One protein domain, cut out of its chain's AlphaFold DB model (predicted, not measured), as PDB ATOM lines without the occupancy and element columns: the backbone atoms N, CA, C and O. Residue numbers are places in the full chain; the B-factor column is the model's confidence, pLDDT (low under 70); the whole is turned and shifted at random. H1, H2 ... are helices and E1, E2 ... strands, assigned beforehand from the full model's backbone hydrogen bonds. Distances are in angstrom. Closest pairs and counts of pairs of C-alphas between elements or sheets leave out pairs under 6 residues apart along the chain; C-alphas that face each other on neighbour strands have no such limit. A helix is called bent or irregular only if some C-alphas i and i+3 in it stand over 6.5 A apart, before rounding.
ATOM      1  N   ASP A   6     234.391 152.327 176.824       76.81
ATOM      2  CA  ASP A   6     235.406 151.811 177.745       76.81
ATOM      3  C   ASP A   6     235.264 152.474 179.129       76.81
ATOM      4  O   ASP A   6     235.220 151.773 180.138       76.81
ATOM      5  N   ASP A   7     235.045 153.796 179.181       76.19
ATOM      6  CA  ASP A   7     234.792 154.515 180.443       76.19
ATOM      7  C   ASP A   7     233.507 154.018 181.128       76.19
ATOM      8  O   ASP A   7     233.450 153.865 182.347       76.19
ATOM      9  N   GLU A   8     232.454 153.735 180.351       80.00
ATOM     10  CA  GLU A   8     231.202 153.186 180.883       80.00
ATOM     11  C   GLU A   8     231.409 151.780 181.474       80.00
ATOM     12  O   GLU A   8     230.881 151.472 182.548       80.00
ATOM     13  N   ALA A   9     232.214 150.937 180.819       84.69
ATOM     14  CA  ALA A   9     232.551 149.605 181.315       84.69
ATOM     15  C   ALA A   9     233.370 149.658 182.615       84.69
ATOM     16  O   ALA A   9     233.097 148.883 183.540       84.69
ATOM     17  N   ASP A  10     234.316 150.590 182.717       85.75
ATOM     18  CA  ASP A  10     235.118 150.785 183.923       85.75
ATOM     19  C   ASP A  10     234.258 151.292 185.088       85.75
ATOM     20  O   ASP A  10     234.329 150.742 186.190       85.75
ATOM     21  N   ILE A  11     233.354 152.251 184.841       82.56
ATOM     22  CA  ILE A  11     232.404 152.744 185.852       82.56
ATOM     23  C   ILE A  11     231.536 151.602 186.374       82.56
ATOM     24  O   ILE A  11     231.415 151.423 187.587       82.56
ATOM     25  N   LEU A  12     230.950 150.804 185.475       84.19
ATOM     26  CA  LEU A  12     230.116 149.661 185.848       84.19
ATOM     27  C   LEU A  12     230.903 148.612 186.641       84.19
ATOM     28  O   LEU A  12     230.389 148.041 187.605       84.19
ATOM     29  N   THR A  13     232.156 148.377 186.268       87.31
ATOM     30  CA  THR A  13     233.021 147.419 186.955       87.31
ATOM     31  C   THR A  13     233.391 147.927 188.351       87.31
ATOM     32  O   THR A  13     233.213 147.192 189.323       87.31
ATOM     33  N   ALA A  14     233.797 149.192 188.511       85.62
ATOM     34  CA  ALA A  14     234.093 149.787 189.819       85.62
ATOM     35  C   ALA A  14     232.875 149.726 190.756       85.62
ATOM     36  O   ALA A  14     232.960 149.325 191.924       85.62
ATOM     37  N   TYR A  15     231.716 150.078 190.213       85.06
ATOM     38  CA  TYR A  15     230.432 150.007 190.887       85.06
ATOM     39  C   TYR A  15     230.104 148.576 191.373       85.06
ATOM     40  O   TYR A  15     229.709 148.383 192.529       85.06
ATOM     41  N   TRP A  16     230.338 147.555 190.540       85.19
ATOM     42  CA  TRP A  16     230.110 146.158 190.914       85.19
ATOM     43  C   TRP A  16     231.074 145.684 192.010       85.19
ATOM     44  O   TRP A  16     230.643 145.085 192.997       85.19
ATOM     45  N   LEU A  17     232.364 146.017 191.892       87.62
ATOM     46  CA  LEU A  17     233.401 145.605 192.848       87.62
ATOM     47  C   LEU A  17     233.186 146.203 194.245       87.62
ATOM     48  O   LEU A  17     233.441 145.558 195.262       87.62
ATOM     49  N   THR A  18     232.675 147.430 194.311       84.62
ATOM     50  CA  THR A  18     232.328 148.093 195.577       84.62
ATOM     51  C   THR A  18     231.002 147.596 196.171       84.62
ATOM     52  O   THR A  18     230.688 147.888 197.332       84.62
ATOM     53  N   GLY A  19     230.226 146.811 195.414       83.12
ATOM     54  CA  GLY A  19     229.001 146.133 195.837       83.12
ATOM     55  C   GLY A  19     227.791 147.048 196.026       83.12
ATOM     56  O   GLY A  19     226.980 146.793 196.919       83.12
ATOM     57  N   TYR A  20     227.718 148.168 195.309       80.88
ATOM     58  CA  TYR A  20     226.520 149.017 195.277       80.88
ATOM     59  C   TYR A  20     225.450 148.390 194.357       80.88
ATOM     60  O   TYR A  20     225.764 147.421 193.674       80.88
ATOM     61  N   ASP A  21     224.215 148.930 194.278       74.38
ATOM     62  CA  ASP A  21     223.185 148.430 193.318       74.38
ATOM     63  C   ASP A  21     222.987 149.293 192.053       74.38
ATOM     64  O   ASP A  21     222.496 148.790 191.044       74.38
ATOM     65  N   THR A  22     223.352 150.579 192.080       72.62
ATOM     66  CA  THR A  22     223.399 151.421 190.876       72.62
ATOM     67  C   THR A  22     224.586 152.386 190.901       72.62
ATOM     68  O   THR A  22     225.096 152.716 191.974       72.62
ATOM     69  N   VAL A  23     224.982 152.897 189.729       68.69
ATOM     70  CA  VAL A  23     225.985 153.974 189.597       68.69
ATOM     71  C   VAL A  23     225.546 155.247 190.336       68.69
ATOM     72  O   VAL A  23     226.375 155.945 190.901       68.69
ATOM     73  N   ALA A  24     224.243 155.530 190.421       68.81
ATOM     74  CA  ALA A  24     223.734 156.688 191.164       68.81
ATOM     75  C   ALA A  24     223.892 156.552 192.691       68.81
ATOM     76  O   ALA A  24     223.832 157.547 193.407       68.81
ATOM     77  N   ASP A  25     224.086 155.329 193.194       68.88
ATOM     78  CA  ASP A  25     224.381 155.075 194.606       68.88
ATOM     79  C   ASP A  25     225.891 155.075 194.894       68.88
ATOM     80  O   ASP A  25     226.289 154.936 196.053       68.88
ATOM     81  N   PHE A  26     226.724 155.151 193.850       70.94
ATOM     82  CA  PHE A  26     228.171 154.986 193.912       70.94
ATOM     83  C   PHE A  26     228.843 156.232 194.497       70.94
ATOM     84  O   PHE A  26     229.402 157.062 193.787       70.94
ATOM     85  N   GLY A  27     228.783 156.329 195.825       80.38
ATOM     86  CA  GLY A  27     229.511 157.309 196.621       80.38
ATOM     87  C   GLY A  27     229.404 158.752 196.107       80.38
ATOM     88  O   GLY A  27     228.321 159.176 195.722       80.38
ATOM     89  N   ALA A  28     230.498 159.514 196.158       80.56
ATOM     90  CA  ALA A  28     230.546 160.885 195.647       80.56
ATOM     91  C   ALA A  28     231.415 160.986 194.396       80.56
ATOM     92  O   ALA A  28     232.512 160.439 194.360       80.56
ATOM     93  N   TYR A  29     230.931 161.698 193.389       85.12
ATOM     94  CA  TYR A  29     231.718 162.104 192.235       85.12
ATOM     95  C   TYR A  29     232.238 163.514 192.489       85.12
ATOM     96  O   TYR A  29     231.451 164.418 192.765       85.12
ATOM     97  N   ILE A  30     233.555 163.686 192.425       83.19
ATOM     98  CA  ILE A  30     234.200 164.984 192.594       83.19
ATOM     99  C   ILE A  30     234.676 165.440 191.227       83.19
ATOM    100  O   ILE A  30     235.569 164.822 190.648       83.19
ATOM    101  N   ASP A  31     234.086 166.524 190.735       77.19
ATOM    102  CA  ASP A  31     234.653 167.342 189.668       77.19
ATOM    103  C   ASP A  31     235.227 168.595 190.325       77.19
ATOM    104  O   ASP A  31     234.585 169.179 191.193       77.19
ATOM    105  N   TRP A  32     236.472 168.934 189.998       67.31
ATOM    106  CA  TRP A  32     237.268 170.036 190.548       67.31
ATOM    107  C   TRP A  32     236.542 171.007 191.518       67.31
ATOM    108  O   TRP A  32     235.772 171.871 191.101       67.31
ATOM    109  N   LYS A  33     236.904 170.943 192.813       73.44
ATOM    110  CA  LYS A  33     236.435 171.824 193.911       73.44
ATOM    111  C   LYS A  33     234.953 171.699 194.306       73.44
ATOM    112  O   LYS A  33     234.278 172.711 194.506       73.44
ATOM    113  N   GLU A  34     234.488 170.474 194.512       82.94
ATOM    114  CA  GLU A  34     233.178 170.197 195.118       82.94
ATOM    115  C   GLU A  34     233.080 170.739 196.561       82.94
ATOM    116  O   GLU A  34     234.062 170.710 197.320       82.94
ATOM    117  N   TRP A  35     231.892 171.207 196.956       89.06
ATOM    118  CA  TRP A  35     231.641 171.717 198.306       89.06
ATOM    119  C   TRP A  35     231.512 170.586 199.330       89.06
ATOM    120  O   TRP A  35     230.925 169.538 199.062       89.06
ATOM    121  N   SER A  36     232.016 170.808 200.547       92.06
ATOM    122  CA  SER A  36     232.011 169.824 201.639       92.06
ATOM    123  C   SER A  36     230.622 169.214 201.901       92.06
ATOM    124  O   SER A  36     230.496 168.004 202.116       92.06
ATOM    125  N   GLU A  37     229.560 170.024 201.850       91.69
ATOM    126  CA  GLU A  37     228.168 169.595 202.016       91.69
ATOM    127  C   GLU A  37     227.720 168.630 200.917       91.69
ATOM    128  O   GLU A  37     227.038 167.643 201.204       91.69
ATOM    129  N   GLU A  38     228.100 168.904 199.670       91.06
ATOM    130  CA  GLU A  38     227.737 168.088 198.513       91.06
ATOM    131  C   GLU A  38     228.415 166.720 198.604       91.06
ATOM    132  O   GLU A  38     227.756 165.694 198.438       91.06
ATOM    133  N   ILE A  39     229.685 166.682 199.013       91.94
ATOM    134  CA  ILE A  39     230.423 165.432 199.243       91.94
ATOM    135  C   ILE A  39     229.717 164.560 200.288       91.94
ATOM    136  O   ILE A  39     229.502 163.364 200.074       91.94
ATOM    137  N   ILE A  40     229.308 165.144 201.421       93.56
ATOM    138  CA  ILE A  40     228.570 164.419 202.467       93.56
ATOM    139  C   ILE A  40     227.210 163.948 201.950       93.56
ATOM    140  O   ILE A  40     226.829 162.795 202.186       93.56
ATOM    141  N   ALA A  41     226.484 164.811 201.237       91.62
ATOM    142  CA  ALA A  41     225.170 164.497 200.688       91.62
ATOM    143  C   ALA A  41     225.223 163.338 199.682       91.62
ATOM    144  O   ALA A  41     224.315 162.504 199.681       91.62
ATOM    145  N   GLN A  42     226.289 163.250 198.884       91.00
ATOM    146  CA  GLN A  42     226.514 162.168 197.928       91.00
ATOM    147  C   GLN A  42     226.976 160.860 198.610       91.00
ATOM    148  O   GLN A  42     226.492 159.778 198.278       91.00
ATOM    149  N   LEU A  43     227.831 160.922 199.641       91.88
ATOM    150  CA  LEU A  43     228.295 159.727 200.370       91.88
ATOM    151  C   LEU A  43     227.230 159.110 201.300       91.88
ATOM    152  O   LEU A  43     227.203 157.890 201.510       91.88
ATOM    153  N   ALA A  44     226.351 159.926 201.888       91.88
ATOM    154  CA  ALA A  44     225.397 159.490 202.913       91.88
ATOM    155  C   ALA A  44     224.386 158.413 202.453       91.88
ATOM    156  O   ALA A  44     224.112 157.484 203.226       91.88
ATOM    157  N   PRO A  45     223.798 158.466 201.238       88.50
ATOM    158  CA  PRO A  45     222.993 157.375 200.691       88.50
ATOM    159  C   PRO A  45     223.730 156.034 200.700       88.50
ATOM    160  O   PRO A  45     223.166 155.040 201.166       88.50
ATOM    161  N   GLY A  46     224.997 156.021 200.279       87.44
ATOM    162  CA  GLY A  46     225.805 154.810 200.219       87.44
ATOM    163  C   GLY A  46     226.047 154.172 201.583       87.44
ATOM    164  O   GLY A  46     225.811 152.978 201.767       87.44
ATOM    165  N   VAL A  47     226.403 154.990 202.574       90.56
ATOM    166  CA  VAL A  47     226.547 154.566 203.977       90.56
ATOM    167  C   VAL A  47     225.263 153.921 204.507       90.56
ATOM    168  O   VAL A  47     225.308 152.821 205.064       90.56
ATOM    169  N   ARG A  48     224.108 154.571 204.295       89.50
ATOM    170  CA  ARG A  48     222.802 154.066 204.754       89.50
ATOM    171  C   ARG A  48     222.448 152.738 204.097       89.50
ATOM    172  O   ARG A  48     222.028 151.809 204.780       89.50
ATOM    173  N   LYS A  49     222.642 152.640 202.784       87.12
ATOM    174  CA  LYS A  49     222.326 151.447 201.995       87.12
ATOM    175  C   LYS A  49     223.165 150.240 202.400       87.12
ATOM    176  O   LYS A  49     222.653 149.129 202.488       87.12
ATOM    177  N   LYS A  50     224.440 150.471 202.705       87.31
ATOM    178  CA  LYS A  50     225.358 149.448 203.208       87.31
ATOM    179  C   LYS A  50     225.121 149.069 204.675       87.31
ATOM    180  O   LYS A  50     225.763 148.145 205.168       87.31
ATOM    181  N   GLY A  51     224.232 149.773 205.381       90.69
ATOM    182  CA  GLY A  51     223.984 149.556 206.807       90.69
ATOM    183  C   GLY A  51     225.193 149.892 207.683       90.69
ATOM    184  O   GLY A  51     225.350 149.328 208.765       90.69
ATOM    185  N   TYR A  52     226.078 150.775 207.214       92.81
ATOM    186  CA  TYR A  52     227.251 151.181 207.977       92.81
ATOM    187  C   TYR A  52     226.840 152.052 209.166       92.81
ATOM    188  O   TYR A  52     226.002 152.943 209.051       92.81
ATOM    189  N   SER A  53     227.450 151.796 210.323       92.31
ATOM    190  CA  SER A  53     227.160 152.501 211.577       92.31
ATOM    191  C   SER A  53     228.051 153.735 211.729       92.31
ATOM    192  O   SER A  53     228.775 153.866 212.713       92.31
ATOM    193  N   ILE A  54     228.036 154.617 210.729       94.00
ATOM    194  CA  ILE A  54     228.820 155.853 210.724       94.00
ATOM    195  C   ILE A  54     227.937 157.057 210.409       94.00
ATOM    196  O   ILE A  54     227.153 157.036 209.462       94.00
ATOM    197  N   ASP A  55     228.061 158.107 211.220       95.00
ATOM    198  CA  ASP A  55     227.337 159.361 211.023       95.00
ATOM    199  C   ASP A  55     228.246 160.378 210.339       95.00
ATOM    200  O   ASP A  55     229.164 160.917 210.953       95.00
ATOM    201  N   LEU A  56     228.009 160.640 209.058       94.69
ATOM    202  CA  LEU A  56     228.811 161.603 208.306       94.69
ATOM    203  C   LEU A  56     228.569 163.054 208.749       94.69
ATOM    204  O   LEU A  56     229.454 163.885 208.582       94.69
ATOM    205  N   ASN A  57     227.435 163.355 209.394       94.00
ATOM    206  CA  ASN A  57     227.147 164.707 209.890       94.00
ATOM    207  C   ASN A  57     227.999 165.086 211.111       94.00
ATOM    208  O   ASN A  57     228.033 166.250 211.501       94.00
ATOM    209  N   ALA A  58     228.684 164.117 211.724       95.56
ATOM    210  CA  ALA A  58     229.631 164.373 212.802       95.56
ATOM    211  C   ALA A  58     230.960 164.967 212.300       95.56
ATOM    212  O   ALA A  58     231.756 165.438 213.113       95.56
ATOM    213  N   VAL A  59     231.215 164.950 210.985       95.56
ATOM    214  CA  VAL A  59     232.377 165.607 210.378       95.56
ATOM    215  C   VAL A  59     232.091 167.107 210.301       95.56
ATOM    216  O   VAL A  59     231.164 167.502 209.596       95.56
ATOM    217  N   PRO A  60     232.859 167.966 210.996       93.62
ATOM    218  CA  PRO A  60     232.650 169.406 210.922       93.62
ATOM    219  C   PRO A  60     232.817 169.894 209.485       93.62
ATOM    220  O   PRO A  60     233.746 169.453 208.806       93.62
ATOM    221  N   ILE A  61     231.966 170.821 209.058       92.88
ATOM    222  CA  ILE A  61     232.110 171.562 207.803       92.88
ATOM    223  C   ILE A  61     232.546 172.982 208.161       92.88
ATOM    224  O   ILE A  61     231.987 173.583 209.082       92.88
ATOM    225  N   ILE A  62     233.592 173.477 207.498       92.75
ATOM    226  CA  ILE A  62     234.151 174.810 207.738       92.75
ATOM    227  C   ILE A  62     233.947 175.633 206.470       92.75
ATOM    228  O   ILE A  62     234.345 175.202 205.392       92.75
ATOM    229  N   GLU A  63     233.343 176.813 206.601       88.69
ATOM    230  CA  GLU A  63     233.166 177.737 205.474       88.69
ATOM    231  C   GLU A  63     234.519 178.105 204.838       88.69
ATOM    232  O   GLU A  63     235.527 178.250 205.534       88.69
ATOM    233  N   ASP A  64     234.528 178.261 203.512       86.56
ATOM    234  CA  ASP A  64     235.691 178.638 202.690       86.56
ATOM    235  C   ASP A  64     236.898 177.677 202.739       86.56
ATOM    236  O   ASP A  64     237.995 178.021 202.282       86.56
ATOM    237  N   GLU A  65     236.738 176.460 203.268       91.44
ATOM    238  CA  GLU A  65     237.801 175.458 203.226       91.44
ATOM    239  C   GLU A  65     237.952 174.816 201.841       91.44
ATOM    240  O   GLU A  65     237.014 174.746 201.047       91.44
ATOM    241  N   THR A  66     239.152 174.314 201.540       90.69
ATOM    242  CA  THR A  66     239.372 173.571 200.297       90.69
ATOM    243  C   THR A  66     238.865 172.137 200.421       90.69
ATOM    244  O   THR A  66     238.927 171.535 201.496       90.69
ATOM    245  N   THR A  67     238.451 171.557 199.290       90.31
ATOM    246  CA  THR A  67     238.044 170.148 199.192       90.31
ATOM    247  C   THR A  67     239.090 169.213 199.807       90.31
ATOM    248  O   THR A  67     238.737 168.368 200.620       90.31
ATOM    249  N   ASP A  68     240.384 169.415 199.539       89.38
ATOM    250  CA  ASP A  68     241.457 168.569 200.088       89.38
ATOM    251  C   ASP A  68     241.524 168.604 201.622       89.38
ATOM    252  O   ASP A  68     241.686 167.570 202.275       89.38
ATOM    253  N   VAL A  69     241.366 169.792 202.220       92.19
ATOM    254  CA  VAL A  69     241.363 169.960 203.683       92.19
ATOM    255  C   VAL A  69     240.162 169.242 204.294       92.19
ATOM    256  O   VAL A  69     240.294 168.567 205.323       92.19
ATOM    257  N   PHE A  70     239.002 169.346 203.646       93.62
ATOM    258  CA  PHE A  70     237.808 168.625 204.053       93.62
ATOM    259  C   PHE A  70     237.985 167.102 203.933       93.62
ATOM    260  O   PHE A  70     237.696 166.374 204.887       93.62
ATOM    261  N   LEU A  71     238.517 166.605 202.811       92.56
ATOM    262  CA  LEU A  71     238.728 165.175 202.571       92.56
ATOM    263  C   LEU A  71     239.723 164.558 203.554       92.56
ATOM    264  O   LEU A  71     239.480 163.461 204.062       92.56
ATOM    265  N   GLU A  72     240.797 165.267 203.903       93.00
ATOM    266  CA  GLU A  72     241.719 164.825 204.951       93.00
ATOM    267  C   GLU A  72     241.030 164.746 206.322       93.00
ATOM    268  O   GLU A  72     241.231 163.789 207.083       93.00
ATOM    269  N   ARG A  73     240.147 165.696 206.651       95.00
ATOM    270  CA  ARG A  73     239.359 165.630 207.890       95.00
ATOM    271  C   ARG A  73     238.374 164.461 207.882       95.00
ATOM    272  O   ARG A  73     238.323 163.711 208.860       95.00
ATOM    273  N   LEU A  74     237.646 164.267 206.785       95.44
ATOM    274  CA  LEU A  74     236.731 163.143 206.592       95.44
ATOM    275  C   LEU A  74     237.471 161.805 206.724       95.44
ATOM    276  O   LEU A  74     237.050 160.935 207.479       95.44
ATOM    277  N   LYS A  75     238.620 161.647 206.066       94.56
ATOM    278  CA  LYS A  75     239.459 160.443 206.147       94.56
ATOM    279  C   LYS A  75     239.907 160.139 207.576       94.56
ATOM    280  O   LYS A  75     239.843 158.985 208.009       94.56
ATOM    281  N   ASN A  76     240.334 161.156 208.323       95.06
ATOM    282  CA  ASN A  76     240.723 160.994 209.722       95.06
ATOM    283  C   ASN A  76     239.546 160.565 210.603       95.06
ATOM    284  O   ASN A  76     239.720 159.680 211.443       95.06
ATOM    285  N   TYR A  77     238.360 161.132 210.378       96.94
ATOM    286  CA  TYR A  77     237.134 160.688 211.035       96.94
ATOM    287  C   TYR A  77     236.824 159.221 210.708       96.94
ATOM    288  O   TYR A  77     236.763 158.392 211.610       96.94
ATOM    289  N   LEU A  78     236.749 158.846 209.428       95.94
ATOM    290  CA  LEU A  78     236.462 157.468 209.001       95.94
ATOM    291  C   LEU A  78     237.434 156.451 209.626       95.94
ATOM    292  O   LEU A  78     237.011 155.397 210.101       95.94
ATOM    293  N   LYS A  79     238.726 156.794 209.701       94.75
ATOM    294  CA  LYS A  79     239.765 155.953 210.311       94.75
ATOM    295  C   LYS A  79     239.520 155.671 211.796       94.75
ATOM    296  O   LYS A  79     239.860 154.583 212.255       94.75
ATOM    297  N   GLN A  80     238.958 156.623 212.544       96.12
ATOM    298  CA  GLN A  80     238.602 156.441 213.961       96.12
ATOM    299  C   GLN A  80     237.410 155.492 214.152       96.12
ATOM    300  O   GLN A  80     237.220 154.967 215.244       96.12
ATOM    301  N   HIS A  81     236.644 155.253 213.087       96.56
ATOM    302  CA  HIS A  81     235.446 154.421 213.073       96.56
ATOM    303  C   HIS A  81     235.632 153.110 212.282       96.56
ATOM    304  O   HIS A  81     234.650 152.485 211.903       96.56
ATOM    305  N   ASP A  82     236.877 152.686 212.023       95.88
ATOM    306  CA  ASP A  82     237.218 151.474 211.253       95.88
ATOM    307  C   ASP A  82     236.736 151.470 209.789       95.88
ATOM    308  O   ASP A  82     236.600 150.418 209.153       95.88
ATOM    309  N   TYR A  83     236.571 152.657 209.206       95.62
ATOM    310  CA  TYR A  83     236.290 152.857 207.788       95.62
ATOM    311  C   TYR A  83     237.480 153.483 207.060       95.62
ATOM    312  O   TYR A  83     238.459 153.951 207.645       95.62
ATOM    313  N   THR A  84     237.424 153.455 205.737       94.06
ATOM    314  CA  THR A  84     238.397 154.072 204.841       94.06
ATOM    315  C   THR A  84     237.643 154.817 203.753       94.06
ATOM    316  O   THR A  84     236.663 154.297 203.216       94.06
ATOM    317  N   LEU A  85     238.101 156.035 203.455       93.69
ATOM    318  CA  LEU A  85     237.717 156.727 202.235       93.69
ATOM    319  C   LEU A  85     238.546 156.127 201.110       93.69
ATOM    320  O   LEU A  85     239.771 156.254 201.105       93.69
ATOM    321  N   ALA A  86     237.879 155.401 200.233       91.75
ATOM    322  CA  ALA A  86     238.484 154.862 199.042       91.75
ATOM    323  C   ALA A  86     238.161 155.786 197.876       91.75
ATOM    324  O   ALA A  86     237.068 156.357 197.812       91.75
ATOM    325  N   PHE A  87     239.105 155.912 196.960       89.19
ATOM    326  CA  PHE A  87     238.883 156.636 195.730       89.19
ATOM    327  C   PHE A  87     239.309 155.836 194.521       89.19
ATOM    328  O   PHE A  87     240.178 154.965 194.593       89.19
ATOM    329  N   TRP A  88     238.646 156.147 193.423       88.56
ATOM    330  CA  TRP A  88     238.949 155.641 192.108       88.56
ATOM    331  C   TRP A  88     239.161 156.838 191.190       88.56
ATOM    332  O   TRP A  88     238.251 157.648 191.000       88.56
ATOM    333  N   ASP A  89     240.389 156.961 190.700       80.12
ATOM    334  CA  ASP A  89     240.772 157.969 189.721       80.12
ATOM    335  C   ASP A  89     240.213 157.568 188.349       80.12
ATOM    336  O   ASP A  89     240.460 156.458 187.869       80.12
ATOM    337  N   ILE A  90     239.434 158.467 187.755       74.12
ATOM    338  CA  ILE A  90     238.820 158.319 186.428       74.12
ATOM    339  C   ILE A  90     239.511 159.206 185.380       74.12
ATOM    340  O   ILE A  90     239.028 159.335 184.257       74.12
ATOM    341  N   GLY A  91     240.660 159.786 185.734       65.06
ATOM    342  CA  GLY A  91     241.507 160.597 184.876       65.06
ATOM    343  C   GLY A  91     241.277 162.102 185.029       65.06
ATOM    344  O   GLY A  91     240.150 162.593 185.037       65.06
ATOM    345  N   GLY A  92     242.380 162.860 185.054       71.25
ATOM    346  CA  GLY A  92     242.366 164.325 185.083       71.25
ATOM    347  C   GLY A  92     242.188 164.894 186.493       71.25
ATOM    348  O   GLY A  92     242.920 164.513 187.399       71.25
ATOM    349  N   ASP A  93     241.235 165.820 186.650       73.44
ATOM    350  CA  ASP A  93     240.916 166.512 187.913       73.44
ATOM    351  C   ASP A  93     239.639 165.948 188.581       73.44
ATOM    352  O   ASP A  93     238.989 166.635 189.376       73.44
ATOM    353  N   SER A  94     239.244 164.714 188.237       83.44
ATOM    354  CA  SER A  94     237.994 164.097 188.690       83.44
ATOM    355  C   SER A  94     238.211 162.698 189.260       83.44
ATOM    356  O   SER A  94     239.002 161.909 188.747       83.44
ATOM    357  N   TYR A  95     237.481 162.366 190.321       86.12
ATOM    358  CA  TYR A  95     237.558 161.052 190.961       86.12
ATOM    359  C   TYR A  95     236.246 160.685 191.645       86.12
ATOM    360  O   TYR A  95     235.476 161.540 192.087       86.12
ATOM    361  N   HIS A  96     236.020 159.383 191.788       88.50
ATOM    362  CA  HIS A  96     234.957 158.869 192.636       88.50
ATOM    363  C   HIS A  96     235.470 158.568 194.037       88.50
ATOM    364  O   HIS A  96     236.557 158.027 194.220       88.50
ATOM    365  N   LEU A  97     234.640 158.857 195.027       90.62
ATOM    366  CA  LEU A  97     234.836 158.591 196.440       90.62
ATOM    367  C   LEU A  97     233.809 157.592 196.917       90.62
ATOM    368  O   LEU A  97     232.636 157.724 196.603       90.62
ATOM    369  N   TYR A  98     234.197 156.665 197.777       91.38
ATOM    370  CA  TYR A  98     233.238 155.841 198.498       91.38
ATOM    371  C   TYR A  98     233.822 155.364 199.826       91.38
ATOM    372  O   TYR A  98     235.030 155.355 200.054       91.38
ATOM    373  N   ILE A  99     232.938 154.965 200.736       93.31
ATOM    374  CA  ILE A  99     233.321 154.501 202.069       93.31
ATOM    375  C   ILE A  99     233.304 152.976 202.094       93.31
ATOM    376  O   ILE A  99     232.363 152.341 201.614       93.31
ATOM    377  N   THR A 100     234.335 152.379 202.685       92.94
ATOM    378  CA  THR A 100     234.439 150.928 202.872       92.94
ATOM    379  C   THR A 100     234.999 150.591 204.255       92.94
ATOM    380  O   THR A 100     235.791 151.374 204.790       92.94
ATOM    381  N   PRO A 101     234.613 149.460 204.877       94.69
ATOM    382  CA  PRO A 101     235.279 148.977 206.075       94.69
ATOM    383  C   PRO A 101     236.771 148.789 205.815       94.69
ATOM    384  O   PRO A 101     237.184 148.233 204.794       94.69
ATOM    385  N   LYS A 102     237.598 149.191 206.777       93.81
ATOM    386  CA  LYS A 102     239.058 149.083 206.677       93.81
ATOM    387  C   LYS A 102     239.521 147.647 206.406       93.81
ATOM    388  O   LYS A 102     240.471 147.430 205.660       93.81
ATOM    389  N   THR A 103     238.829 146.661 206.978       94.62
ATOM    390  CA  THR A 103     239.106 145.227 206.785       94.62
ATOM    391  C   THR A 103     238.842 144.737 205.363       94.62
ATOM    392  O   THR A 103     239.375 143.704 204.973       94.62
ATOM    393  N   SER A 104     238.023 145.456 204.595       92.94
ATOM    394  CA  SER A 104     237.603 145.072 203.244       92.94
ATOM    395  C   SER A 104     238.421 145.756 202.150       92.94
ATOM    396  O   SER A 104     238.428 145.281 201.016       92.94
ATOM    397  N   PHE A 105     239.136 146.840 202.471       93.69
ATOM    398  CA  PHE A 105     239.846 147.646 201.477       93.69
ATOM    399  C   PHE A 105     240.925 146.860 200.715       93.69
ATOM    400  O   PHE A 105     240.969 146.927 199.494       93.69
ATOM    401  N   ALA A 106     241.743 146.052 201.398       93.06
ATOM    402  CA  ALA A 106     242.793 145.268 200.735       93.06
ATOM    403  C   ALA A 106     242.232 144.247 199.726       93.06
ATOM    404  O   ALA A 106     242.836 143.987 198.689       93.06
ATOM    405  N   HIS A 107     241.061 143.673 200.019       93.25
ATOM    406  CA  HIS A 107     240.389 142.767 199.092       93.25
ATOM    407  C   HIS A 107     239.844 143.515 197.872       93.25
ATOM    408  O   HIS A 107     240.004 143.051 196.748       93.25
ATOM    409  N   LEU A 108     239.255 144.691 198.093       92.88
ATOM    410  CA  LEU A 108     238.754 145.556 197.032       92.88
ATOM    411  C   LEU A 108     239.870 146.043 196.102       92.88
ATOM    412  O   LEU A 108     239.711 146.014 194.888       92.88
ATOM    413  N   GLU A 109     241.016 146.422 196.663       93.25
ATOM    414  CA  GLU A 109     242.203 146.796 195.893       93.25
ATOM    415  C   GLU A 109     242.693 145.633 195.010       93.25
ATOM    416  O   GLU A 109     243.020 145.835 193.841       93.25
ATOM    417  N   ALA A 110     242.718 144.408 195.547       92.44
ATOM    418  CA  ALA A 110     243.111 143.220 194.791       92.44
ATOM    419  C   ALA A 110     242.143 142.929 193.630       92.44
ATOM    420  O   ALA A 110     242.588 142.755 192.497       92.44
ATOM    421  N   LEU A 111     240.832 142.949 193.895       92.56
ATOM    422  CA  LEU A 111     239.792 142.750 192.878       92.56
ATOM    423  C   LEU A 111     239.808 143.839 191.796       92.56
ATOM    424  O   LEU A 111     239.628 143.544 190.614       92.56
ATOM    425  N   GLY A 112     240.057 145.089 192.194       91.81
ATOM    426  CA  GLY A 112     240.250 146.203 191.271       91.81
ATOM    427  C   GLY A 112     241.390 145.923 190.298       91.81
ATOM    428  O   GLY A 112     241.177 145.955 189.089       91.81
ATOM    429  N   LYS A 113     242.576 145.558 190.805       91.19
ATOM    430  CA  LYS A 113     243.759 145.278 189.969       91.19
ATOM    431  C   LYS A 113     243.530 144.145 188.970       91.19
ATOM    432  O   LYS A 113     243.988 144.246 187.835       91.19
ATOM    433  N   GLU A 114     242.813 143.095 189.365       91.81
ATOM    434  CA  GLU A 114     242.418 141.998 188.464       91.81
ATOM    435  C   GLU A 114     241.484 142.462 187.334       91.81
ATOM    436  O   GLU A 114     241.450 141.847 186.270       91.81
ATOM    437  N   SER A 115     240.770 143.567 187.558       88.31
ATOM    438  CA  SER A 115     239.804 144.166 186.635       88.31
ATOM    439  C   SER A 115     240.313 145.463 185.993       88.31
ATOM    440  O   SER A 115     239.514 146.201 185.434       88.31
ATOM    441  N   PHE A 116     241.618 145.754 186.080       88.25
ATOM    442  CA  PHE A 116     242.252 146.984 185.572       88.25
ATOM    443  C   PHE A 116     241.775 148.298 186.223       88.25
ATOM    444  O   PHE A 116     242.074 149.379 185.728       88.25
ATOM    445  N   ILE A 117     241.132 148.216 187.390       88.50
ATOM    446  CA  ILE A 117     240.649 149.360 188.172       88.50
ATOM    447  C   ILE A 117     241.550 149.592 189.379       88.50
ATOM    448  O   ILE A 117     241.784 148.699 190.193       88.50
ATOM    449  N   SER A 118     242.042 150.817 189.534       89.88
ATOM    450  CA  SER A 118     242.917 151.165 190.655       89.88
ATOM    451  C   SER A 118     242.145 151.909 191.737       89.88
ATOM    452  O   SER A 118     241.694 153.034 191.534       89.88
ATOM    453  N   PHE A 119     242.008 151.272 192.899       91.25
ATOM    454  CA  PHE A 119     241.464 151.897 194.099       91.25
ATOM    455  C   PHE A 119     242.580 152.304 195.049       91.25
ATOM    456  O   PHE A 119     243.536 151.559 195.265       91.25
TER     457      PHE A 119
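This is residues 6 to 119 of the 124 residues of an uncharacterized protein of Enterococcus saccharolyticus subsp. saccharolyticus ATCC 43076 (UniProt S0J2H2). A small three-stranded sheet forms the core, standing between two pairs of helices: H2 and H3 to one side of it, H1 and H4 to the other. H1 touches H4 but only grazes the sheet, and a long link, residues 50 to 66, runs along the outside from H2 to H3. The printed part has 114 residues with four named helices and three named strands, in the order H1 E1 H2 H3 E2 E3 H4; the sheet runs E1 E3 E2, antiparallel, and the class is mixed, helices and strands. The whole is compact, with a radius of gyration of the C-alphas of 13.5 A and spans of 39 by 30 by 21 A.

H1, residues 6 to 18, begins at C-alpha 6 (235.406, 151.811, 177.745) and is 18.5 A long. E1 is residues 28 to 31, 9.7 A. H2, residues 36 to 49, is 20.8 A long and only just irregular: C-alphas 42 and 45 are 6.6 A apart. H3, residues 67 to 80, is 20.2 A long. E2, residues 83 to 89, is 19.3 A long, and E3, residues 94 to 101, is 23.2 A long. H4, residues 102 to 114, is 19.8 A long and ends at C-alpha 114 (242.418, 141.998, 188.464); it is irregular, with C-alphas 103 and 106 7.1 A apart.

E3 is the inner strand. Towards E1 it is antiparallel, with N 28 and O 97 2.8 A apart, within hydrogen-bond range. E2 and E3 form an antiparallel hairpin, with N 86 and O 98 at 2.9 A. E1, H2, H3 and E2 make a split strand-helix-strand unit, two strands running the same way with E3 between them; its crossover is right-handed. H2 is on the sheet at a height of 5.1 A, over E1; its closest C-alpha pair with E1 is Ala 28 and Gln 42, 4.8 A. H3 is on the sheet but over none of its strands; its closest C-alpha pair with E2 is Lys 75 and Leu 85, 5.7 A. H4 is on the sheet at a height of 9.9 A and runs along the strands, at 11 degrees to E2 on the local plane. H1 touches H4 with residues 14 to 18 alone, closest at the C-alphas of Leu 17 and Leu 108, 6.8 A. H1 and H2 are apart. Every O i to N i+4 pair is within hydrogen-bond range in H1 and H3, against 8 of 10 in H2 and 7 of 9 in H4.

The two C-alphas farthest apart, those of Glu 63 and Glu 114, are 40.6 A apart. The printed part has no cut, and the link from H2 to H3 is long. The mean pLDDT of the printed part is 88.0; residues 23 to 25, 32 and 91 are under 70.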